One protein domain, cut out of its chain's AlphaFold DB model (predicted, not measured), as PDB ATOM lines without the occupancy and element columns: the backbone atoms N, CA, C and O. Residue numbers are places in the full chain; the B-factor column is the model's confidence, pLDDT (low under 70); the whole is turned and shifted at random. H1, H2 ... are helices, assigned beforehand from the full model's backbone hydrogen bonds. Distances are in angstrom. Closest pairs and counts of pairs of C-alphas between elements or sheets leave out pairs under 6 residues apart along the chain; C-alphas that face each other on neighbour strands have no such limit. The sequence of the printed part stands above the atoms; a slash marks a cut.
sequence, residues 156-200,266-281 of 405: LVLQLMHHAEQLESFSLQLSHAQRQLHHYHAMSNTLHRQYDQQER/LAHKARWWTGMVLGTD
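What this domain is: This is residues 156 to 200 and 266 to 281 of the 405 residues of the protein "FYVE domain-containing protein" of Hesseltinella vesiculosa (UniProt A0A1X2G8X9). One long, unbent helix, H1, makes a rod, and a short helix, H2, packs by its first turn on the later half of H1 and slants away from it. Both ends of H1 stick out free, residues 156 to 180 and 193 to 200. The printed part has 61 residues with two named helices, H1 then H2, and no named strand; its class is all helix. It is extended, with a radius of gyration of the C-alphas of 18.4 A and spans of 65 by 20 by 13 A.

Where its parts are: H1 runs from Leu 156, C-alpha at (229.582, 189.853, 146.499), to Arg 200, C-alpha at (237.797, 219.060, 204.783), 65.7 A. H2, residues 266 to 278, is 17.5 A long and ends with C-alpha 278 at (244.189, 201.149, 181.330).

How they stand to each other: H1 touches H2 with residues 184 to 191 alone, and H2 touches H1 with residues 267 to 270 alone. Their closest C-alphas, those of Ser 188 and Ala 267, are 6.4 A apart. They run opposite ways at a steep tilt of 53 degrees. In H1 and H2 every O i to N i+4 pair is within hydrogen-bond range.

The domain as a whole: The C-alphas of Leu 156 and Arg 200 are the two farthest apart, 65.7 A. Residues 201 to 265 are not printed; C-alphas 200 and 266 are 23.1 A apart across this cut. Mean pLDDT of the printed part is 82.2, with residues 266 to 281 under 70.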
ATOM      1  N   LEU A 156     228.761 188.746 145.996       95.94
ATOM      2  CA  LEU A 156     229.582 189.853 146.499       95.94
ATOM      3  C   LEU A 156     228.735 190.978 147.107       95.94
ATOM      4  O   LEU A 156     229.096 191.509 148.155       95.94
ATOM      5  N   VAL A 157     227.601 191.326 146.490       94.81
ATOM      6  CA  VAL A 157     226.679 192.341 147.025       94.81
ATOM      7  C   VAL A 157     226.105 191.899 148.371       94.81
ATOM      8  O   VAL A 157     226.123 192.682 149.318       94.81
ATOM      9  N   LEU A 158     225.667 190.643 148.497       93.56
ATOM     10  CA  LEU A 158     225.168 190.102 149.765       93.56
ATOM     11  C   LEU A 158     226.248 190.107 150.854       93.56
ATOM     12  O   LEU A 158     225.969 190.459 152.000       93.56
ATOM     13  N   GLN A 159     227.492 189.778 150.504       96.44
ATOM     14  CA  GLN A 159     228.610 189.837 151.444       96.44
ATOM     15  C   GLN A 159     228.913 191.278 151.893       96.44
ATOM     16  O   GLN A 159     229.168 191.516 153.073       96.44
ATOM     17  N   LEU A 160     228.855 192.249 150.977       96.25
ATOM     18  CA  LEU A 160     229.012 193.668 151.310       96.25
ATOM     19  C   LEU A 160     227.894 194.162 152.232       96.25
ATOM     20  O   LEU A 160     228.186 194.847 153.210       96.25
ATOM     21  N   MET A 161     226.641 193.782 151.965       93.31
ATOM     22  CA  MET A 161     225.507 194.103 152.837       93.31
ATOM     23  C   MET A 161     225.702 193.518 154.240       93.31
ATOM     24  O   MET A 161     225.574 194.241 155.224       93.31
ATOM     25  N   HIS A 162     226.122 192.254 154.340       94.56
ATOM     26  CA  HIS A 162     226.405 191.616 155.625       94.56
ATOM     27  C   HIS A 162     227.492 192.351 156.426       94.56
ATOM     28  O   HIS A 162     227.342 192.591 157.625       94.56
ATOM     29  N   HIS A 163     228.591 192.750 155.779       95.12
ATOM     30  CA  HIS A 163     229.640 193.517 156.451       95.12
ATOM     31  C   HIS A 163     229.182 194.927 156.847       95.12
ATOM     32  O   HIS A 163     229.605 195.422 157.893       95.12
ATOM     33  N   ALA A 164     228.305 195.562 156.065       95.69
ATOM     34  CA  ALA A 164     227.711 196.846 156.426       95.69
ATOM     35  C   ALA A 164     226.846 196.734 157.695       95.69
ATOM     36  O   ALA A 164     227.028 197.526 158.619       95.69
ATOM     37  N   GLU A 165     226.000 195.706 157.796       94.75
ATOM     38  CA  GLU A 165     225.191 195.425 158.995       94.75
ATOM     39  C   GLU A 165     226.068 195.145 160.230       94.75
ATOM     40  O   GLU A 165     225.797 195.630 161.331       94.75
ATOM     41  N   GLN A 166     227.166 194.398 160.062       95.62
ATOM     42  CA  GLN A 166     228.125 194.159 161.145       95.62
ATOM     43  C   GLN A 166     228.790 195.454 161.624       95.62
ATOM     44  O   GLN A 166     228.916 195.671 162.831       95.62
ATOM     45  N   LEU A 167     229.210 196.323 160.700       95.19
ATOM     46  CA  LEU A 167     229.805 197.618 161.038       95.19
ATOM     47  C   LEU A 167     228.809 198.531 161.757       95.19
ATOM     48  O   LEU A 167     229.181 199.184 162.734       95.19
ATOM     49  N   GLU A 168     227.546 198.535 161.330       95.12
ATOM     50  CA  GLU A 168     226.475 199.250 162.021       95.12
ATOM     51  C   GLU A 168     226.305 198.729 163.456       95.12
ATOM     52  O   GLU A 168     226.353 199.515 164.407       95.12
ATOM     53  N   SER A 169     226.232 197.407 163.642       94.06
ATOM     54  CA  SER A 169     226.151 196.779 164.968       94.06
ATOM     55  C   SER A 169     227.332 197.163 165.869       94.06
ATOM     56  O   SER A 169     227.137 197.576 167.017       94.06
ATOM     57  N   PHE A 170     228.562 197.117 165.346       95.62
ATOM     58  CA  PHE A 170     229.747 197.549 166.089       95.62
ATOM     59  C   PHE A 170     229.703 199.038 166.451       95.62
ATOM     60  O   PHE A 170     230.083 199.404 167.565       95.62
ATOM     61  N   SER A 171     229.207 199.901 165.561       94.94
ATOM     62  CA  SER A 171     229.078 201.335 165.839       94.94
ATOM     63  C   SER A 171     228.107 201.619 166.996       94.94
ATOM     64  O   SER A 171     228.384 202.467 167.856       94.94
ATOM     65  N   LEU A 172     227.016 200.851 167.093       94.00
ATOM     66  CA  LEU A 172     226.053 200.933 168.192       94.00
ATOM     67  C   LEU A 172     226.663 200.447 169.511       94.00
ATOM     68  O   LEU A 172     226.500 201.108 170.543       94.00
ATOM     69  N   GLN A 173     227.408 199.337 169.484       90.00
ATOM     70  CA  GLN A 173     228.124 198.828 170.658       90.00
ATOM     71  C   GLN A 173     229.165 199.833 171.167       90.00
ATOM     72  O   GLN A 173     229.226 200.100 172.368       90.00
ATOM     73  N   LEU A 174     229.936 200.451 170.266       91.88
ATOM     74  CA  LEU A 174     230.911 201.483 170.619       91.88
ATOM     75  C   LEU A 174     230.228 202.708 171.241       91.88
ATOM     76  O   LEU A 174     230.666 203.204 172.280       91.88
ATOM     77  N   SER A 175     229.108 203.147 170.665       91.88
ATOM     78  CA  SER A 175     228.307 204.259 171.192       91.88
ATOM     79  C   SER A 175     227.720 203.952 172.575       91.88
ATOM     80  O   SER A 175     227.611 204.831 173.434       91.88
ATOM     81  N   HIS A 176     227.331 202.701 172.830       89.94
ATOM     82  CA  HIS A 176     226.894 202.254 174.150       89.94
ATOM     83  C   HIS A 176     228.048 202.255 175.164       89.94
ATOM     84  O   HIS A 176     227.913 202.839 176.239       89.94
ATOM     85  N   ALA A 177     229.200 201.686 174.800       84.56
ATOM     86  CA  ALA A 177     230.391 201.673 175.648       84.56
ATOM     87  C   ALA A 177     230.867 203.095 175.996       84.56
ATOM     88  O   ALA A 177     231.205 203.374 177.146       84.56
ATOM     89  N   GLN A 178     230.820 204.026 175.039       92.31
ATOM     90  CA  GLN A 178     231.149 205.431 175.279       92.31
ATOM     91  C   GLN A 178     230.200 206.079 176.301       92.31
ATOM     92  O   GLN A 178     230.658 206.761 177.218       92.31
ATOM     93  N   ARG A 179     228.886 205.842 176.192       91.25
ATOM     94  CA  ARG A 179     227.905 206.332 177.179       91.25
ATOM     95  C   ARG A 179     228.172 205.772 178.574       91.25
ATOM     96  O   ARG A 179     228.136 206.527 179.544       91.25
ATOM     97  N   GLN A 180     228.487 204.482 178.676       85.38
ATOM     98  CA  GLN A 180     228.861 203.865 179.950       85.38
ATOM     99  C   GLN A 180     230.128 204.498 180.535       85.38
ATOM    100  O   GLN A 180     230.156 204.823 181.718       85.38
ATOM    101  N   LEU A 181     231.149 204.753 179.713       84.75
ATOM    102  CA  LEU A 181     232.378 205.411 180.156       84.75
ATOM    103  C   LEU A 181     232.111 206.827 180.684       84.75
ATOM    104  O   LEU A 181     232.615 207.184 181.748       84.75
ATOM    105  N   HIS A 182     231.277 207.616 180.002       87.75
ATOM    106  CA  HIS A 182     230.869 208.934 180.499       87.75
ATOM    107  C   HIS A 182     230.103 208.846 181.822       87.75
ATOM    108  O   HIS A 182     230.344 209.655 182.718       87.75
ATOM    109  N   HIS A 183     229.228 207.851 181.974       84.25
ATOM    110  CA  HIS A 183     228.523 207.607 183.229       84.25
ATOM    111  C   HIS A 183     229.497 207.282 184.373       84.25
ATOM    112  O   HIS A 183     229.452 207.932 185.418       84.25
ATOM    113  N   TYR A 184     230.444 206.362 184.159       78.94
ATOM    114  CA  TYR A 184     231.475 206.039 185.151       78.94
ATOM    115  C   TYR A 184     232.369 207.235 185.485       78.94
ATOM    116  O   TYR A 184     232.727 207.433 186.646       78.94
ATOM    117  N   HIS A 185     232.701 208.065 184.497       80.00
ATOM    118  CA  HIS A 185     233.473 209.282 184.720       80.00
ATOM    119  C   HIS A 185     232.701 210.297 185.579       80.00
ATOM    120  O   HIS A 185     233.244 210.834 186.544       80.00
ATOM    121  N   ALA A 186     231.415 210.518 185.287       83.38
ATOM    122  CA  ALA A 186     230.553 211.384 186.091       83.38
ATOM    123  C   ALA A 186     230.434 210.881 187.539       83.38
ATOM    124  O   ALA A 186     230.566 211.658 188.484       83.38
ATOM    125  N   MET A 187     230.264 209.571 187.717       80.81
ATOM    126  CA  MET A 187     230.274 208.930 189.029       80.81
ATOM    127  C   MET A 187     231.591 209.141 189.778       80.81
ATOM    128  O   MET A 187     231.576 209.562 190.932       80.81
ATOM    129  N   SER A 188     232.725 208.889 189.121       77.50
ATOM    130  CA  SER A 188     234.055 209.079 189.706       77.50
ATOM    131  C   SER A 188     234.258 210.515 190.196       77.50
ATOM    132  O   SER A 188     234.767 210.719 191.297       77.50
ATOM    133  N   ASN A 189     233.807 211.509 189.426       80.44
ATOM    134  CA  ASN A 189     233.889 212.918 189.814       80.44
ATOM    135  C   ASN A 189     233.033 213.238 191.044       80.44
ATOM    136  O   ASN A 189     233.485 213.954 191.937       80.44
ATOM    137  N   THR A 190     231.814 212.699 191.120       83.06
ATOM    138  CA  THR A 190     230.942 212.866 192.294       83.06
ATOM    139  C   THR A 190     231.582 212.279 193.547       83.06
ATOM    140  O   THR A 190     231.591 212.915 194.596       83.06
ATOM    141  N   LEU A 191     232.168 211.093 193.426       73.31
ATOM    142  CA  LEU A 191     232.825 210.412 194.535       73.31
ATOM    143  C   LEU A 191     234.078 211.143 195.001       73.31
ATOM    144  O   LEU A 191     234.297 211.259 196.201       73.31
ATOM    145  N   HIS A 192     234.878 211.671 194.073       75.19
ATOM    146  CA  HIS A 192     236.034 212.489 194.426       75.19
ATOM    147  C   HIS A 192     235.609 213.724 195.229       75.19
ATOM    148  O   HIS A 192     236.119 213.934 196.321       75.19
ATOM    149  N   ARG A 193     234.566 214.440 194.782       85.44
ATOM    150  CA  ARG A 193     234.008 215.581 195.530       85.44
ATOM    151  C   ARG A 193     233.515 215.198 196.927       85.44
ATOM    152  O   ARG A 193     233.672 215.987 197.851       85.44
ATOM    153  N   GLN A 194     232.907 214.020 197.088       75.75
ATOM    154  CA  GLN A 194     232.477 213.527 198.402       75.75
ATOM    155  C   GLN A 194     233.669 213.246 199.321       75.75
ATOM    156  O   GLN A 194     233.619 213.604 200.496       75.75
ATOM    157  N   TYR A 195     234.745 212.656 198.793       76.06
ATOM    158  CA  TYR A 195     235.988 212.473 199.542       76.06
ATOM    159  C   TYR A 195     236.593 213.815 199.966       76.06
ATOM    160  O   TYR A 195     236.847 213.997 201.151       76.06
ATOM    161  N   ASP A 196     236.709 214.779 199.051       81.94
ATOM    162  CA  ASP A 196     237.257 216.111 199.352       81.94
ATOM    163  C   ASP A 196     236.410 216.871 200.392       81.94
ATOM    164  O   ASP A 196     236.898 217.739 201.116       81.94
ATOM    165  N   GLN A 197     235.099 216.612 200.441       87.38
ATOM    166  CA  GLN A 197     234.209 217.166 201.467       87.38
ATOM    167  C   GLN A 197     234.428 216.503 202.828       87.38
ATOM    168  O   GLN A 197     234.460 217.198 203.841       87.38
ATOM    169  N   GLN A 198     234.585 215.177 202.861       83.12
ATOM    170  CA  GLN A 198     234.880 214.445 204.093       83.12
ATOM    171  C   GLN A 198     236.245 214.824 204.662       83.12
ATOM    172  O   GLN A 198     236.349 215.065 205.860       83.12
ATOM    173  N   GLU A 199     237.269 214.926 203.818       80.81
ATOM    174  CA  GLU A 199     238.614 215.337 204.220       80.81
ATOM    175  C   GLU A 199     238.600 216.727 204.862       80.81
ATOM    176  O   GLU A 199     239.008 216.866 206.011       80.81
ATOM    177  N   ARG A 200     237.981 217.718 204.204       91.06
ATOM    178  CA  ARG A 200     237.797 219.060 204.783       91.06
ATOM    179  C   ARG A 200     237.032 219.046 206.104       91.06
ATOM    180  O   ARG A 200     237.336 219.823 207.004       91.06
ATOM    181  N   LEU A 266     230.655 200.634 193.761       63.25
ATOM    182  CA  LEU A 266     230.597 201.010 192.348       63.25
ATOM    183  C   LEU A 266     231.828 201.811 191.901       63.25
ATOM    184  O   LEU A 266     232.307 201.635 190.785       63.25
ATOM    185  N   ALA A 267     232.395 202.635 192.783       66.06
ATOM    186  CA  ALA A 267     233.644 203.349 192.534       66.06
ATOM    187  C   ALA A 267     234.843 202.424 192.480       66.06
ATOM    188  O   ALA A 267     235.714 202.576 191.629       66.06
ATOM    189  N   HIS A 268     234.896 201.472 193.407       66.00
ATOM    190  CA  HIS A 268     235.940 200.472 193.453       66.00
ATOM    191  C   HIS A 268     235.849 199.557 192.241       66.00
ATOM    192  O   HIS A 268     236.875 199.317 191.616       66.00
ATOM    193  N   LYS A 269     234.643 199.148 191.838       68.38
ATOM    194  CA  LYS A 269     234.394 198.390 190.610       68.38
ATOM    195  C   LYS A 269     234.781 199.185 189.366       68.38
ATOM    196  O   LYS A 269     235.487 198.658 188.513       68.38
ATOM    197  N   ALA A 270     234.415 200.465 189.290       68.38
ATOM    198  CA  ALA A 270     234.803 201.344 188.188       68.38
ATOM    199  C   ALA A 270     236.323 201.571 188.136       68.38
ATOM    200  O   ALA A 270     236.917 201.448 187.066       68.38
ATOM    201  N   ARG A 271     236.978 201.836 189.275       68.19
ATOM    202  CA  ARG A 271     238.443 201.957 189.379       68.19
ATOM    203  C   ARG A 271     239.128 200.650 189.013       68.19
ATOM    204  O   ARG A 271     240.080 200.692 188.249       68.19
ATOM    205  N   TRP A 272     238.624 199.513 189.492       69.38
ATOM    206  CA  TRP A 272     239.116 198.170 189.174       69.38
ATOM    207  C   TRP A 272     239.043 197.888 187.680       69.38
ATOM    208  O   TRP A 272     240.052 197.551 187.068       69.38
ATOM    209  N   TRP A 273     237.880 198.119 187.072       68.00
ATOM    210  CA  TRP A 273     237.675 197.918 185.642       68.00
ATOM    211  C   TRP A 273     238.550 198.861 184.810       68.00
ATOM    212  O   TRP A 273     239.248 198.435 183.893       68.00
ATOM    213  N   THR A 274     238.616 200.135 185.200       68.62
ATOM    214  CA  THR A 274     239.518 201.117 184.589       68.62
ATOM    215  C   THR A 274     240.981 200.693 184.740       68.62
ATOM    216  O   THR A 274     241.742 200.805 183.786       68.62
ATOM    217  N   GLY A 275     241.379 200.134 185.884       67.19
ATOM    218  CA  GLY A 275     242.730 199.631 186.130       67.19
ATOM    219  C   GLY A 275     243.083 198.376 185.350       67.19
ATOM    220  O   GLY A 275     244.194 198.262 184.839       67.19
ATOM    221  N   MET A 276     242.123 197.483 185.150       65.62
ATOM    222  CA  MET A 276     242.239 196.331 184.257       65.62
ATOM    223  C   MET A 276     242.448 196.759 182.793       65.62
ATOM    224  O   MET A 276     243.300 196.201 182.090       65.62
ATOM    225  N   VAL A 277     241.682 197.758 182.336       64.25
ATOM    226  CA  VAL A 277     241.691 198.244 180.946       64.25
ATOM    227  C   VAL A 277     242.911 199.124 180.667       64.25
ATOM    228  O   VAL A 277     243.659 198.859 179.724       64.25
ATOM    229  N   LEU A 278     243.139 200.139 181.499       62.22
ATOM    230  CA  LEU A 278     244.189 201.149 181.330       62.22
ATOM    231  C   LEU A 278     245.520 200.761 181.987       62.22
ATOM    232  O   LEU A 278     246.527 201.424 181.757       62.22
ATOM    233  N   GLY A 279     245.552 199.698 182.792       58.53
ATOM    234  CA  GLY A 279     246.737 199.334 183.568       58.53
ATOM    235  C   GLY A 279     246.984 200.264 184.758       58.53
ATOM    236  O   GLY A 279     248.132 200.423 185.157       58.53
ATOM    237  N   THR A 280     245.945 200.891 185.321       61.31
ATOM    238  CA  THR A 280     246.049 201.647 186.583       61.31
ATOM    239  C   THR A 280     245.944 200.717 187.797       61.31
ATOM    240  O   THR A 280     245.637 199.526 187.668       61.31
ATOM    241  N   ASP A 281     246.341 201.210 188.966       64.38
ATOM    242  CA  ASP A 281     246.536 200.408 190.179       64.38
ATOM    243  C   ASP A 281     245.291 200.417 191.061       64.38
ATOM    244  O   ASP A 281     244.695 201.473 191.269       64.38
TER     245      ASP A 281